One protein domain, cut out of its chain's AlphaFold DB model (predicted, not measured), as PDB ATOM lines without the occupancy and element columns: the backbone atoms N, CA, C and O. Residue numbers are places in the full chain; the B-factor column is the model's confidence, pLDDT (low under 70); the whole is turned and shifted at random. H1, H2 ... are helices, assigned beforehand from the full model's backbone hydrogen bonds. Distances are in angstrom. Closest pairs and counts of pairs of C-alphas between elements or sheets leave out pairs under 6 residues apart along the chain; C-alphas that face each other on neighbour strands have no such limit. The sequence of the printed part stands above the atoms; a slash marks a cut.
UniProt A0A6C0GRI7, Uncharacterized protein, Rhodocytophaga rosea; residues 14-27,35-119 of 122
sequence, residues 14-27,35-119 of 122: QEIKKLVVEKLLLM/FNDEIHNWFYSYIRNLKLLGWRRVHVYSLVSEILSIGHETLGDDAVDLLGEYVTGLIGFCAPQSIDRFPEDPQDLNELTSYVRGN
ATOM      1  N   GLN A  14      32.709  42.028 -55.301       96.56
ATOM      2  CA  GLN A  14      33.295  40.728 -54.938       96.56
ATOM      3  C   GLN A  14      34.827  40.779 -54.892       96.56
ATOM      4  O   GLN A  14      35.432  40.127 -54.040       96.56
ATOM      5  N   GLU A  15      35.450  41.567 -55.772       97.44
ATOM      6  CA  GLU A  15      36.901  41.771 -55.783       97.44
ATOM      7  C   GLU A  15      37.349  42.530 -54.530       97.44
ATOM      8  O   GLU A  15      38.244  42.078 -53.815       97.44
ATOM      9  N   ILE A  16      36.654  43.619 -54.200       97.81
ATOM     10  CA  ILE A  16      36.900  44.405 -52.990       97.81
ATOM     11  C   ILE A  16      36.695  43.560 -51.734       97.81
ATOM     12  O   ILE A  16      37.541  43.580 -50.841       97.81
ATOM     13  N   LYS A  17      35.616  42.770 -51.666       97.81
ATOM     14  CA  LYS A  17      35.375  41.856 -50.542       97.81
ATOM     15  C   LYS A  17      36.541  40.901 -50.348       97.81
ATOM     16  O   LYS A  17      37.033  40.769 -49.231       97.81
ATOM     17  N   LYS A  18      36.996  40.260 -51.425       97.69
ATOM     18  CA  LYS A  18      38.131  39.338 -51.375       97.69
ATOM     19  C   LYS A  18      39.385  40.034 -50.837       97.69
ATOM     20  O   LYS A  18      40.011  39.504 -49.927       97.69
ATOM     21  N   LEU A  19      39.698  41.230 -51.336       97.69
ATOM     22  CA  LEU A  19      40.864  42.001 -50.903       97.69
ATOM     23  C   LEU A  19      40.802  42.361 -49.412       97.69
ATOM     24  O   LEU A  19      41.793  42.217 -48.697       97.69
ATOM     25  N   VAL A  20      39.641  42.813 -48.928       97.31
ATOM     26  CA  VAL A  20      39.461  43.148 -47.508       97.31
ATOM     27  C   VAL A  20      39.598  41.901 -46.638       97.31
ATOM     28  O   VAL A  20      40.314  41.948 -45.643       97.31
ATOM     29  N   VAL A  21      38.991  40.776 -47.028       97.44
ATOM     30  CA  VAL A  21      39.129  39.500 -46.305       97.44
ATOM     31  C   VAL A  21      40.590  39.064 -46.236       97.44
ATOM     32  O   VAL A  21      41.084  38.785 -45.149       97.44
ATOM     33  N   GLU A  22      41.304  39.054 -47.363       96.62
ATOM     34  CA  GLU A  22      42.725  38.685 -47.406       96.62
ATOM     35  C   GLU A  22      43.569  39.560 -46.476       96.62
ATOM     36  O   GLU A  22      44.468  39.055 -45.807       96.62
ATOM     37  N   LYS A  23      43.262  40.860 -46.393       96.00
ATOM     38  CA  LYS A  23      43.974  41.779 -45.507       96.00
ATOM     39  C   LYS A  23      43.659  41.531 -44.031       96.00
ATOM     40  O   LYS A  23      44.583  41.537 -43.223       96.00
ATOM     41  N   LEU A  24      42.395  41.291 -43.679       95.31
ATOM     42  CA  LEU A  24      41.972  41.026 -42.299       95.31
ATOM     43  C   LEU A  24      42.500  39.688 -41.773       95.31
ATOM     44  O   LEU A  24      42.901  39.606 -40.619       95.31
ATOM     45  N   LEU A  25      42.610  38.670 -42.631       95.25
ATOM     46  CA  LEU A  25      43.244  37.396 -42.277       95.25
ATOM     47  C   LEU A  25      44.727  37.547 -41.902       95.25
ATOM     48  O   LEU A  25      45.303  36.650 -41.295       95.25
ATOM     49  N   LEU A  26      45.386  38.658 -42.242       93.50
ATOM     50  CA  LEU A  26      46.738  38.914 -41.745       93.50
ATOM     51  C   LEU A  26      46.737  39.280 -40.253       93.50
ATOM     52  O   LEU A  26      47.711  38.957 -39.578       93.50
ATOM     53  N   MET A  27      45.663  39.894 -39.736       88.94
ATOM     54  CA  MET A  27      45.524  40.193 -38.303       88.94
ATOM     55  C   MET A  27      45.403  38.908 -37.490       88.94
ATOM     56  O   MET A  27      46.123  38.731 -36.519       88.94
ATOM     57  N   PHE A  35      51.306  45.937 -35.931       91.56
ATOM     58  CA  PHE A  35      50.847  45.460 -37.231       91.56
ATOM     59  C   PHE A  35      49.312  45.461 -37.328       91.56
ATOM     60  O   PHE A  35      48.762  45.860 -38.358       91.56
ATOM     61  N   ASN A  36      48.613  45.086 -36.255       91.25
ATOM     62  CA  ASN A  36      47.150  45.119 -36.215       91.25
ATOM     63  C   ASN A  36      46.623  46.567 -36.300       91.25
ATOM     64  O   ASN A  36      45.719  46.840 -37.096       91.25
ATOM     65  N   ASP A  37      47.271  47.523 -35.625       92.75
ATOM     66  CA  ASP A  37      46.994  48.962 -35.762       92.75
ATOM     67  C   ASP A  37      47.188  49.467 -37.204       92.75
ATOM     68  O   ASP A  37      46.419  50.297 -37.705       92.75
ATOM     69  N   GLU A  38      48.208  48.981 -37.916       95.00
ATOM     70  CA  GLU A  38      48.418  49.318 -39.328       95.00
ATOM     71  C   GLU A  38      47.265  48.813 -40.208       95.00
ATOM     72  O   GLU A  38      46.830  49.525 -41.121       95.00
ATOM     73  N   ILE A  39      46.718  47.627 -39.922       94.81
ATOM     74  CA  ILE A  39      45.560  47.088 -40.644       94.81
ATOM     75  C   ILE A  39      44.283  47.868 -40.308       94.81
ATOM     76  O   ILE A  39      43.528  48.185 -41.231       94.81
ATOM     77  N   HIS A  40      44.075  48.269 -39.050       94.75
ATOM     78  CA  HIS A  40      42.976  49.165 -38.666       94.75
ATOM     79  C   HIS A  40      43.028  50.466 -39.477       94.75
ATOM     80  O   HIS A  40      42.068  50.833 -40.161       94.75
ATOM     81  N   ASN A  41      44.176  51.147 -39.464       95.88
ATOM     82  CA  ASN A  41      44.369  52.399 -40.197       95.88
ATOM     83  C   ASN A  41      44.173  52.223 -41.707       95.88
ATOM     84  O   ASN A  41      43.560  53.075 -42.365       95.88
ATOM     85  N   TRP A  42      44.669  51.112 -42.257       97.56
ATOM     86  CA  TRP A  42      44.447  50.754 -43.651       97.56
ATOM     87  C   TRP A  42      42.956  50.580 -43.952       97.56
ATOM     88  O   TRP A  42      42.486  51.171 -44.922       97.56
ATOM     89  N   PHE A  43      42.205  49.849 -43.125       97.44
ATOM     90  CA  PHE A  43      40.782  49.585 -43.338       97.44
ATOM     91  C   PHE A  43      39.985  50.890 -43.408       97.44
ATOM     92  O   PHE A  43      39.326  51.157 -44.413       97.44
ATOM     93  N   TYR A  44      40.119  51.769 -42.411       95.88
ATOM     94  CA  TYR A  44      39.427  53.063 -42.410       95.88
ATOM     95  C   TYR A  44      39.824  53.947 -43.603       95.88
ATOM     96  O   TYR A  44      38.968  54.586 -44.224       95.88
ATOM     97  N   SER A  45      41.109  53.960 -43.968       97.12
ATOM     98  CA  SER A  45      41.599  54.700 -45.139       97.12
ATOM     99  C   SER A  45      41.043  54.133 -46.446       97.12
ATOM    100  O   SER A  45      40.670  54.883 -47.349       97.12
ATOM    101  N   TYR A  46      40.948  52.811 -46.542       97.69
ATOM    102  CA  TYR A  46      40.431  52.119 -47.709       97.69
ATOM    103  C   TYR A  46      38.936  52.383 -47.889       97.69
ATOM    104  O   TYR A  46      38.512  52.802 -48.964       97.69
ATOM    105  N   ILE A  47      38.149  52.276 -46.815       97.50
ATOM    106  CA  ILE A  47      36.725  52.612 -46.844       97.50
ATOM    107  C   ILE A  47      36.508  54.084 -47.211       97.50
ATOM    108  O   ILE A  47      35.636  54.398 -48.023       97.50
ATOM    109  N   ARG A  48      37.332  55.004 -46.691       96.19
ATOM    110  CA  ARG A  48      37.299  56.413 -47.109       96.19
ATOM    111  C   ARG A  48      37.505  56.565 -48.619       96.19
ATOM    112  O   ARG A  48      36.785  57.345 -49.236       96.19
ATOM    113  N   ASN A  49      38.438  55.825 -49.215       96.69
ATOM    114  CA  ASN A  49      38.657  55.855 -50.663       96.69
ATOM    115  C   ASN A  49      37.461  55.300 -51.440       96.69
ATOM    116  O   ASN A  49      37.057  55.913 -52.423       96.69
ATOM    117  N   LEU A  50      36.837  54.212 -50.976       96.38
ATOM    118  CA  LEU A  50      35.622  53.683 -51.606       96.38
ATOM    119  C   LEU A  50      34.515  54.744 -51.667       96.38
ATOM    120  O   LEU A  50      33.883  54.923 -52.707       96.38
ATOM    121  N   LYS A  51      34.323  55.518 -50.593       95.31
ATOM    122  CA  LYS A  51      33.354  56.628 -50.581       95.31
ATOM    123  C   LYS A  51      33.659  57.690 -51.632       95.31
ATOM    124  O   LYS A  51      32.740  58.199 -52.264       95.31
ATOM    125  N   LEU A  52      34.939  58.024 -51.822       94.44
ATOM    126  CA  LEU A  52      35.370  58.972 -52.856       94.44
ATOM    127  C   LEU A  52      35.111  58.435 -54.271       94.44
ATOM    128  O   LEU A  52      34.872  59.222 -55.181       94.44
ATOM    129  N   LEU A  53      35.104  57.112 -54.440       94.50
ATOM    130  CA  LEU A  53      34.743  56.425 -55.681       94.50
ATOM    131  C   LEU A  53      33.223  56.245 -55.855       94.50
ATOM    132  O   LEU A  53      32.784  55.592 -56.797       94.50
ATOM    133  N   GLY A  54      32.408  56.822 -54.969       93.94
ATOM    134  CA  GLY A  54      30.948  56.778 -55.066       93.94
ATOM    135  C   GLY A  54      30.301  55.593 -54.353       93.94
ATOM    136  O   GLY A  54      29.100  55.366 -54.513       93.94
ATOM    137  N   TRP A  55      31.043  54.841 -53.534       94.94
ATOM    138  CA  TRP A  55      30.414  53.850 -52.670       94.94
ATOM    139  C   TRP A  55      29.515  54.526 -51.635       94.94
ATOM    140  O   TRP A  55      29.929  55.419 -50.894       94.94
ATOM    141  N   ARG A  56      28.275  54.048 -51.570       94.75
ATOM    142  CA  ARG A  56      27.239  54.525 -50.655       94.75
ATOM    143  C   ARG A  56      27.253  53.750 -49.346       94.75
ATOM    144  O   ARG A  56      27.794  52.641 -49.276       94.75
ATOM    145  N   ARG A  57      26.572  54.285 -48.328       94.94
ATOM    146  CA  ARG A  57      26.445  53.645 -47.007       94.94
ATOM    147  C   ARG A  57      25.933  52.211 -47.115       94.94
ATOM    148  O   ARG A  57      26.481  51.321 -46.476       94.94
ATOM    149  N   VAL A  58      24.931  51.976 -47.964       94.38
ATOM    150  CA  VAL A  58      24.362  50.641 -48.206       94.38
ATOM    151  C   VAL A  58      25.362  49.665 -48.833       94.38
ATOM    152  O   VAL A  58      25.374  48.496 -48.450       94.38
ATOM    153  N   HIS A  59      26.249  50.124 -49.723       95.75
ATOM    154  CA  HIS A  59      27.274  49.265 -50.329       95.75
ATOM    155  C   HIS A  59      28.315  48.850 -49.284       95.75
ATOM    156  O   HIS A  59      28.613  47.667 -49.140       95.75
ATOM    157  N   VAL A  60      28.815  49.816 -48.505       96.75
ATOM    158  CA  VAL A  60      29.802  49.561 -47.444       96.75
ATOM    159  C   VAL A  60      29.208  48.703 -46.327       96.75
ATOM    160  O   VAL A  60      29.843  47.756 -45.877       96.75
ATOM    161  N   TYR A  61      27.968  48.971 -45.914       95.75
ATOM    162  CA  TYR A  61      27.278  48.135 -44.935       95.75
ATOM    163  C   TYR A  61      27.126  46.693 -45.429       95.75
ATOM    164  O   TYR A  61      27.372  45.764 -44.662       95.75
ATOM    165  N   SER A  62      26.748  46.497 -46.698       95.88
ATOM    166  CA  SER A  62      26.615  45.160 -47.292       95.88
ATOM    167  C   SER A  62      27.961  44.435 -47.331       95.88
ATOM    168  O   SER A  62      28.037  43.282 -46.920       95.88
ATOM    169  N   LEU A  63      29.029  45.134 -47.731       97.44
ATOM    170  CA  LEU A  63      30.397  44.613 -47.737       97.44
ATOM    171  C   LEU A  63      30.812  44.123 -46.349       97.44
ATOM    172  O   LEU A  63      31.185  42.967 -46.182       97.44
ATOM    173  N   VAL A  64      30.708  44.992 -45.345       97.06
ATOM    174  CA  VAL A  64      31.139  44.683 -43.977       97.06
ATOM    175  C   VAL A  64      30.264  43.592 -43.360       97.06
ATOM    176  O   VAL A  64      30.785  42.708 -42.690       97.06
ATOM    177  N   SER A  65      28.955  43.594 -43.631       95.94
ATOM    178  CA  SER A  65      28.035  42.556 -43.144       95.94
ATOM    179  C   SER A  65      28.329  41.183 -43.753       95.94
ATOM    180  O   SER A  65      28.290  40.182 -43.041       95.94
ATOM    181  N   GLU A  66      28.632  41.114 -45.054       97.06
ATOM    182  CA  GLU A  66      29.030  39.856 -45.696       97.06
ATOM    183  C   GLU A  66      30.355  39.335 -45.140       97.06
ATOM    184  O   GLU A  66      30.478  38.136 -44.901       97.06
ATOM    185  N   ILE A  67      31.326  40.214 -44.887       97.25
ATOM    186  CA  ILE A  67      32.606  39.818 -44.288       97.25
ATOM    187  C   ILE A  67      32.395  39.343 -42.848       97.25
ATOM    188  O   ILE A  67      32.840  38.255 -42.507       97.25
ATOM    189  N   LEU A  68      31.644  40.079 -42.023       95.69
ATOM    190  CA  LEU A  68      31.308  39.668 -40.654       95.69
ATOM    191  C   LEU A  68      30.631  38.294 -40.596       95.69
ATOM    192  O   LEU A  68      30.844  37.549 -39.644       95.69
ATOM    193  N   SER A  69      29.846  37.933 -41.618       95.62
ATOM    194  CA  SER A  69      29.178  36.627 -41.684       95.62
ATOM    195  C   SER A  69      30.137  35.435 -41.820       95.62
ATOM    196  O   SER A  69      29.728  34.307 -41.556       95.62
ATOM    197  N   ILE A  70      31.403  35.681 -42.184       95.00
ATOM    198  CA  ILE A  70      32.475  34.675 -42.171       95.00
ATOM    199  C   ILE A  70      32.768  34.220 -40.728       95.00
ATOM    200  O   ILE A  70      33.048  33.045 -40.498       95.00
ATOM    201  N   GLY A  71      32.638  35.127 -39.755       90.38
ATOM    202  CA  GLY A  71      32.705  34.827 -38.327       90.38
ATOM    203  C   GLY A  71      34.113  34.714 -37.731       90.38
ATOM    204  O   GLY A  71      35.131  34.677 -38.427       90.38
ATOM    205  N   HIS A  72      34.137  34.643 -36.396       91.81
ATOM    206  CA  HIS A  72      35.346  34.640 -35.563       91.81
ATOM    207  C   HIS A  72      36.286  33.469 -35.857       91.81
ATOM    208  O   HIS A  72      37.496  33.656 -35.890       91.81
ATOM    209  N   GLU A  73      35.746  32.273 -36.125       91.62
ATOM    210  CA  GLU A  73      36.554  31.064 -36.359       91.62
ATOM    211  C   GLU A  73      37.533  31.212 -37.531       91.62
ATOM    212  O   GLU A  73      38.568  30.554 -37.560       91.62
ATOM    213  N   THR A  74      37.203  32.067 -38.502       93.62
ATOM    214  CA  THR A  74      38.042  32.310 -39.678       93.62
ATOM    215  C   THR A  74      38.747  33.661 -39.615       93.62
ATOM    216  O   THR A  74      39.926  33.729 -39.945       93.62
ATOM    217  N   LEU A  75      38.059  34.737 -39.216       93.81
ATOM    218  CA  LEU A  75      38.636  36.088 -39.231       93.81
ATOM    219  C   LEU A  75      39.470  36.427 -37.988       93.81
ATOM    220  O   LEU A  75      40.270  37.353 -38.056       93.81
ATOM    221  N   GLY A  76      39.301  35.703 -36.882       94.06
ATOM    222  CA  GLY A  76      39.854  36.080 -35.581       94.06
ATOM    223  C   GLY A  76      39.080  37.218 -34.905       94.06
ATOM    224  O   GLY A  76      38.327  37.951 -35.551       94.06
ATOM    225  N   ASP A  77      39.261  37.350 -33.591       92.75
ATOM    226  CA  ASP A  77      38.489  38.283 -32.762       92.75
ATOM    227  C   ASP A  77      38.769  39.745 -33.120       92.75
ATOM    228  O   ASP A  77      37.825  40.471 -33.410       92.75
ATOM    229  N   ASP A  78      40.038  40.148 -33.242       92.69
ATOM    230  CA  ASP A  78      40.408  41.536 -33.560       92.69
ATOM    231  C   ASP A  78      39.766  42.042 -34.862       92.69
ATOM    232  O   ASP A  78      39.285  43.173 -34.946       92.69
ATOM    233  N   ALA A  79      39.727  41.201 -35.900       95.06
ATOM    234  CA  ALA A  79      39.121  41.570 -37.173       95.06
ATOM    235  C   ALA A  79      37.593  41.669 -37.067       95.06
ATOM    236  O   ALA A  79      36.987  42.552 -37.679       95.06
ATOM    237  N   VAL A  80      36.956  40.773 -36.306       95.88
ATOM    238  CA  VAL A  80      35.509  40.842 -36.077       95.88
ATOM    239  C   VAL A  80      35.150  42.059 -35.233       95.88
ATOM    240  O   VAL A  80      34.189  42.749 -35.575       95.88
ATOM    241  N   ASP A  81      35.934  42.372 -34.207       94.69
ATOM    242  CA  ASP A  81      35.742  43.546 -33.363       94.69
ATOM    243  C   ASP A  81      35.898  44.834 -34.178       94.69
ATOM    244  O   ASP A  81      34.990  45.666 -34.165       94.69
ATOM    245  N   LEU A  82      36.948  44.957 -35.001       95.44
ATOM    246  CA  LEU A  82      37.124  46.081 -35.933       95.44
ATOM    247  C   LEU A  82      35.893  46.285 -36.831       95.44
ATOM    248  O   LEU A  82      35.374  47.399 -36.970       95.44
ATOM    249  N   LEU A  83      35.422  45.213 -37.472       96.81
ATOM    250  CA  LEU A  83      34.266  45.287 -38.364       96.81
ATOM    251  C   LEU A  83      32.980  45.594 -37.589       96.81
ATOM    252  O   LEU A  83      32.149  46.369 -38.066       96.81
ATOM    253  N   GLY A  84      32.816  45.009 -36.405       95.19
ATOM    254  CA  GLY A  84      31.681  45.220 -35.516       95.19
ATOM    255  C   GLY A  84      31.584  46.672 -35.066       95.19
ATOM    256  O   GLY A  84      30.542  47.305 -35.258       95.19
ATOM    257  N   GLU A  85      32.683  47.231 -34.558       93.81
ATOM    258  CA  GLU A  85      32.806  48.646 -34.208       93.81
ATOM    259  C   GLU A  85      32.436  49.536 -35.392       93.81
ATOM    260  O   GLU A  85      31.595  50.434 -35.261       93.81
ATOM    261  N   TYR A  86      32.975  49.244 -36.577       95.50
ATOM    262  CA  TYR A  86      32.670  50.028 -37.765       95.50
ATOM    263  C   TYR A  86      31.184  49.953 -38.154       95.50
ATOM    264  O   TYR A  86      30.566  50.982 -38.450       95.50
ATOM    265  N   VAL A  87      30.554  48.774 -38.067       95.19
ATOM    266  CA  VAL A  87      29.103  48.624 -38.274       95.19
ATOM    267  C   VAL A  87      28.310  49.470 -37.289       95.19
ATOM    268  O   VAL A  87      27.341  50.110 -37.704       95.19
ATOM    269  N   THR A  88      28.707  49.533 -36.014       93.44
ATOM    270  CA  THR A  88      27.998  50.371 -35.033       93.44
ATOM    271  C   THR A  88      27.993  51.850 -35.435       93.44
ATOM    272  O   THR A  88      26.970  52.527 -35.271       93.44
ATOM    273  N   GLY A  89      29.087  52.330 -36.041       93.38
ATOM    274  CA  GLY A  89      29.201  53.666 -36.625       93.38
ATOM    275  C   GLY A  89      28.342  53.855 -37.876       93.38
ATOM    276  O   GLY A  89      27.686  54.888 -38.036       93.38
ATOM    277  N   LEU A  90      28.273  52.837 -38.739       94.12
ATOM    278  CA  LEU A  90      27.458  52.858 -39.957       94.12
ATOM    279  C   LEU A  90      25.953  52.899 -39.683       94.12
ATOM    280  O   LEU A  90      25.224  53.554 -40.430       94.12
ATOM    281  N   ILE A  91      25.481  52.204 -38.646       94.88
ATOM    282  CA  ILE A  91      24.053  52.146 -38.281       94.88
ATOM    283  C   ILE A  91      23.667  53.189 -37.223       94.88
ATOM    284  O   ILE A  91      22.505  53.280 -36.826       94.88
ATOM    285  N   GLY A  92      24.637  53.984 -36.769       91.31
ATOM    286  CA  GLY A  92      24.444  55.074 -35.823       91.31
ATOM    287  C   GLY A  92      24.053  54.632 -34.418       91.31
ATOM    288  O   GLY A  92      23.357  55.371 -33.722       91.31
ATOM    289  N   PHE A  93      24.495  53.450 -33.984       90.00
ATOM    290  CA  PHE A  93      24.331  53.007 -32.596       90.00
ATOM    291  C   PHE A  93      25.276  53.757 -31.638       90.00
ATOM    292  O   PHE A  93      25.000  53.869 -30.446       90.00
ATOM    293  N   CYS A  94      26.357  54.334 -32.172       80.94
ATOM    294  CA  CYS A  94      27.273  55.209 -31.452       80.94
ATOM    295  C   CYS A  94      26.692  56.621 -31.219       80.94
ATOM    296  O   CYS A  94      25.561  56.949 -31.607       80.94
ATOM    297  N   ALA A  95      27.477  57.475 -30.557       89.50
ATOM    298  CA  ALA A  95      27.129  58.877 -30.373       89.50
ATOM    299  C   ALA A  95      26.945  59.577 -31.739       89.50
ATOM    300  O   ALA A  95      27.705  59.288 -32.663       89.50
ATOM    301  N   PRO A  96      25.978  60.503 -31.888       90.12
ATOM    302  CA  PRO A  96      25.669  61.148 -33.169       90.12
ATOM    303  C   PRO A  96      26.883  61.663 -33.953       90.12
ATOM    304  O   PRO A  96      26.968  61.482 -35.164       90.12
ATOM    305  N   GLN A  97      27.850  62.275 -33.269       90.88
ATOM    306  CA  GLN A  97      29.066  62.827 -33.870       90.88
ATOM    307  C   GLN A  97      30.014  61.773 -34.461       90.88
ATOM    308  O   GLN A  97      30.869  62.110 -35.273       90.88
ATOM    309  N   SER A  98      29.868  60.516 -34.045       91.19
ATOM    310  CA  SER A  98      30.665  59.378 -34.501       91.19
ATOM    311  C   SER A  98      29.985  58.610 -35.636       91.19
ATOM    312  O   SER A  98      30.534  57.615 -36.104       91.19
ATOM    313  N   ILE A  99      28.798  59.045 -36.078       93.75
ATOM    314  CA  ILE A  99      28.141  58.470 -37.251       93.75
ATOM    315  C   ILE A  99      29.013  58.764 -38.465       93.75
ATOM    316  O   ILE A  99      29.224  59.917 -38.846       93.75
ATOM    317  N   ASP A 100      29.499  57.695 -39.079       92.56
ATOM    318  CA  ASP A 100      30.374  57.789 -40.232       92.56
ATOM    319  C   ASP A 100      29.627  58.416 -41.414       92.56
ATOM    320  O   ASP A 100      28.527  57.971 -41.728       92.56
ATOM    321  N   ARG A 101      30.183  59.450 -42.054       92.44
ATOM    322  CA  ARG A 101      29.495  60.231 -43.099       92.44
ATOM    323  C   ARG A 101      29.844  59.760 -44.508       92.44
ATOM    324  O   ARG A 101      30.988  59.397 -44.799       92.44
ATOM    325  N   PHE A 102      28.853  59.835 -45.383       94.75
ATOM    326  CA  PHE A 102      28.917  59.580 -46.816       94.75
ATOM    327  C   PHE A 102      28.529  60.852 -47.589       94.75
ATOM    328  O   PHE A 102      27.810  61.692 -47.047       94.75
ATOM    329  N   PRO A 103      28.990  61.023 -48.843       91.19
ATOM    330  CA  PRO A 103      28.761  62.257 -49.604       91.19
ATOM    331  C   PRO A 103      27.287  62.667 -49.760       91.19
ATOM    332  O   PRO A 103      26.986  63.853 -49.818       91.19
ATOM    333  N   GLU A 104      26.378  61.694 -49.812       88.50
ATOM    334  CA  GLU A 104      24.931  61.890 -49.985       88.50
ATOM    335  C   GLU A 104      24.152  62.041 -48.668       88.50
ATOM    336  O   GLU A 104      22.940  62.251 -48.685       88.50
ATOM    337  N   ASP A 105      24.824  61.921 -47.521       92.62
ATOM    338  CA  ASP A 105      24.156  62.018 -46.230       92.62
ATOM    339  C   ASP A 105      23.705  63.457 -45.912       92.62
ATOM    340  O   ASP A 105      24.342  64.432 -46.342       92.62
ATOM    341  N   PRO A 106      22.672  63.616 -45.060       94.62
ATOM    342  CA  PRO A 106      22.337  64.912 -44.492       94.62
ATOM    343  C   PRO A 106      23.538  65.550 -43.789       94.62
ATOM    344  O   PRO A 106      24.281  64.904 -43.043       94.62
ATOM    345  N   GLN A 107      23.729  66.849 -44.018       92.88
ATOM    346  CA  GLN A 107      24.839  67.589 -43.419       92.88
ATOM    347  C   GLN A 107      24.537  67.965 -41.964       92.88
ATOM    348  O   GLN A 107      25.423  67.862 -41.109       92.88
ATOM    349  N   ASP A 108      23.279  68.297 -41.655       96.31
ATOM    350  CA  ASP A 108      22.834  68.515 -40.279       96.31
ATOM    351  C   ASP A 108      22.937  67.228 -39.443       96.31
ATOM    352  O   ASP A 108      22.627  66.127 -39.902       96.31
ATOM    353  N   LEU A 109      23.397  67.357 -38.196       94.88
ATOM    354  CA  LEU A 109      23.659  66.211 -37.324       94.88
ATOM    355  C   LEU A 109      22.375  65.502 -36.873       94.88
ATOM    356  O   LEU A 109      22.356  64.274 -36.757       94.88
ATOM    357  N   ASN A 110      21.306  66.254 -36.606       95.25
ATOM    358  CA  ASN A 110      20.035  65.687 -36.164       95.25
ATOM    359  C   ASN A 110      19.331  64.987 -37.327       95.25
ATOM    360  O   ASN A 110      18.785  63.892 -37.154       95.25
ATOM    361  N   GLU A 111      19.397  65.581 -38.519       96.75
ATOM    362  CA  GLU A 111      18.927  64.953 -39.751       96.75
ATOM    363  C   GLU A 111      19.714  63.679 -40.062       96.75
ATOM    364  O   GLU A 111      19.092  62.642 -40.290       96.75
ATOM    365  N   LEU A 112      21.051  63.714 -39.981       95.88
ATOM    366  CA  LEU A 112      21.907  62.537 -40.163       95.88
ATOM    367  C   LEU A 112      21.524  61.428 -39.184       95.88
ATOM    368  O   LEU A 112      21.308  60.286 -39.582       95.88
ATOM    369  N   THR A 113      21.398  61.765 -37.901       95.56
ATOM    370  CA  THR A 113      21.047  60.798 -36.853       95.56
ATOM    371  C   THR A 113      19.696  60.150 -37.138       95.56
ATOM    372  O   THR A 113      19.566  58.927 -37.073       95.56
ATOM    373  N   SER A 114      18.698  60.958 -37.500       95.81
ATOM    374  CA  SER A 114      17.350  60.484 -37.827       95.81
ATOM    375  C   SER A 114      17.327  59.647 -39.109       95.81
ATOM    376  O   SER A 114      16.599  58.661 -39.196       95.81
ATOM    377  N   TYR A 115      18.123  60.028 -40.108       95.62
ATOM    378  CA  TYR A 115      18.284  59.318 -41.372       95.62
ATOM    379  C   TYR A 115      18.916  57.937 -41.167       95.62
ATOM    380  O   TYR A 115      18.358  56.929 -41.611       95.62
ATOM    381  N   VAL A 116      20.026  57.878 -40.427       95.75
ATOM    382  CA  VAL A 116      20.787  56.649 -40.182       95.75
ATOM    383  C   VAL A 116      20.038  55.690 -39.261       95.75
ATOM    384  O   VAL A 116      19.786  54.549 -39.652       95.75
ATOM    385  N   ARG A 117      19.610  56.154 -38.079       94.81
ATOM    386  CA  ARG A 117      18.886  55.317 -37.103       94.81
ATOM    387  C   ARG A 117      17.487  54.934 -37.583       94.81
ATOM    388  O   ARG A 117      16.956  53.904 -37.181       94.81
ATOM    389  N   GLY A 118      16.901  55.744 -38.466       94.12
ATOM    390  CA  GLY A 118      15.645  55.446 -39.151       94.12
ATOM    391  C   GLY A 118      15.780  54.489 -40.340       94.12
ATOM    392  O   GLY A 118      14.775  54.228 -40.991       94.12
ATOM    393  N   ASN A 119      16.986  53.983 -40.640       91.94
ATOM    394  CA  ASN A 119      17.280  53.088 -41.769       91.94
ATOM    395  C   ASN A 119      16.878  53.636 -43.152       91.94
ATOM    396  O   ASN A 119      16.666  52.860 -44.077       91.94
TER     397      ASN A 119
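This is residues 14 to 27 and 35 to 119 of the 122 residues of an uncharacterized protein of Rhodocytophaga rosea (UniProt A0A6C0GRI7). Antiparallel helix pairs, H1 with H2 and H3 with H5, form the body. H4 lies at one end, H6 at the other, beyond a long link. The 99 printed residues hold six named helices: all helix, compact, radius of gyration of the C-alphas 13.6 A, spans 38 by 25 by 23 A.

H2, residues 35 to 52, touches H1, 14 to 27, with 35 to 43 alone; closest C-alphas 36 and 27, 5.6 A. H3, residues 57 to 68, touches H5, 77 to 90; closest C-alphas 68 and 80, 6.3 A. Both pairs run opposite ways at shallow tilts, 19 and 21 degrees. H4, residues 72 to 75, touches H1; H6, 109 to 117, touches no helix. Every O i to N i+4 pair is within hydrogen-bond range in H2, H3, H5 and H6, 8 of 10 in H1.

H2 spans 25.8 A. C-alpha 14 lies at (33.295, 40.728, -54.938), C-alpha 117 at (18.886, 55.317, -37.103).

C-alphas 27 and 35 are 7.6 A apart across the cut.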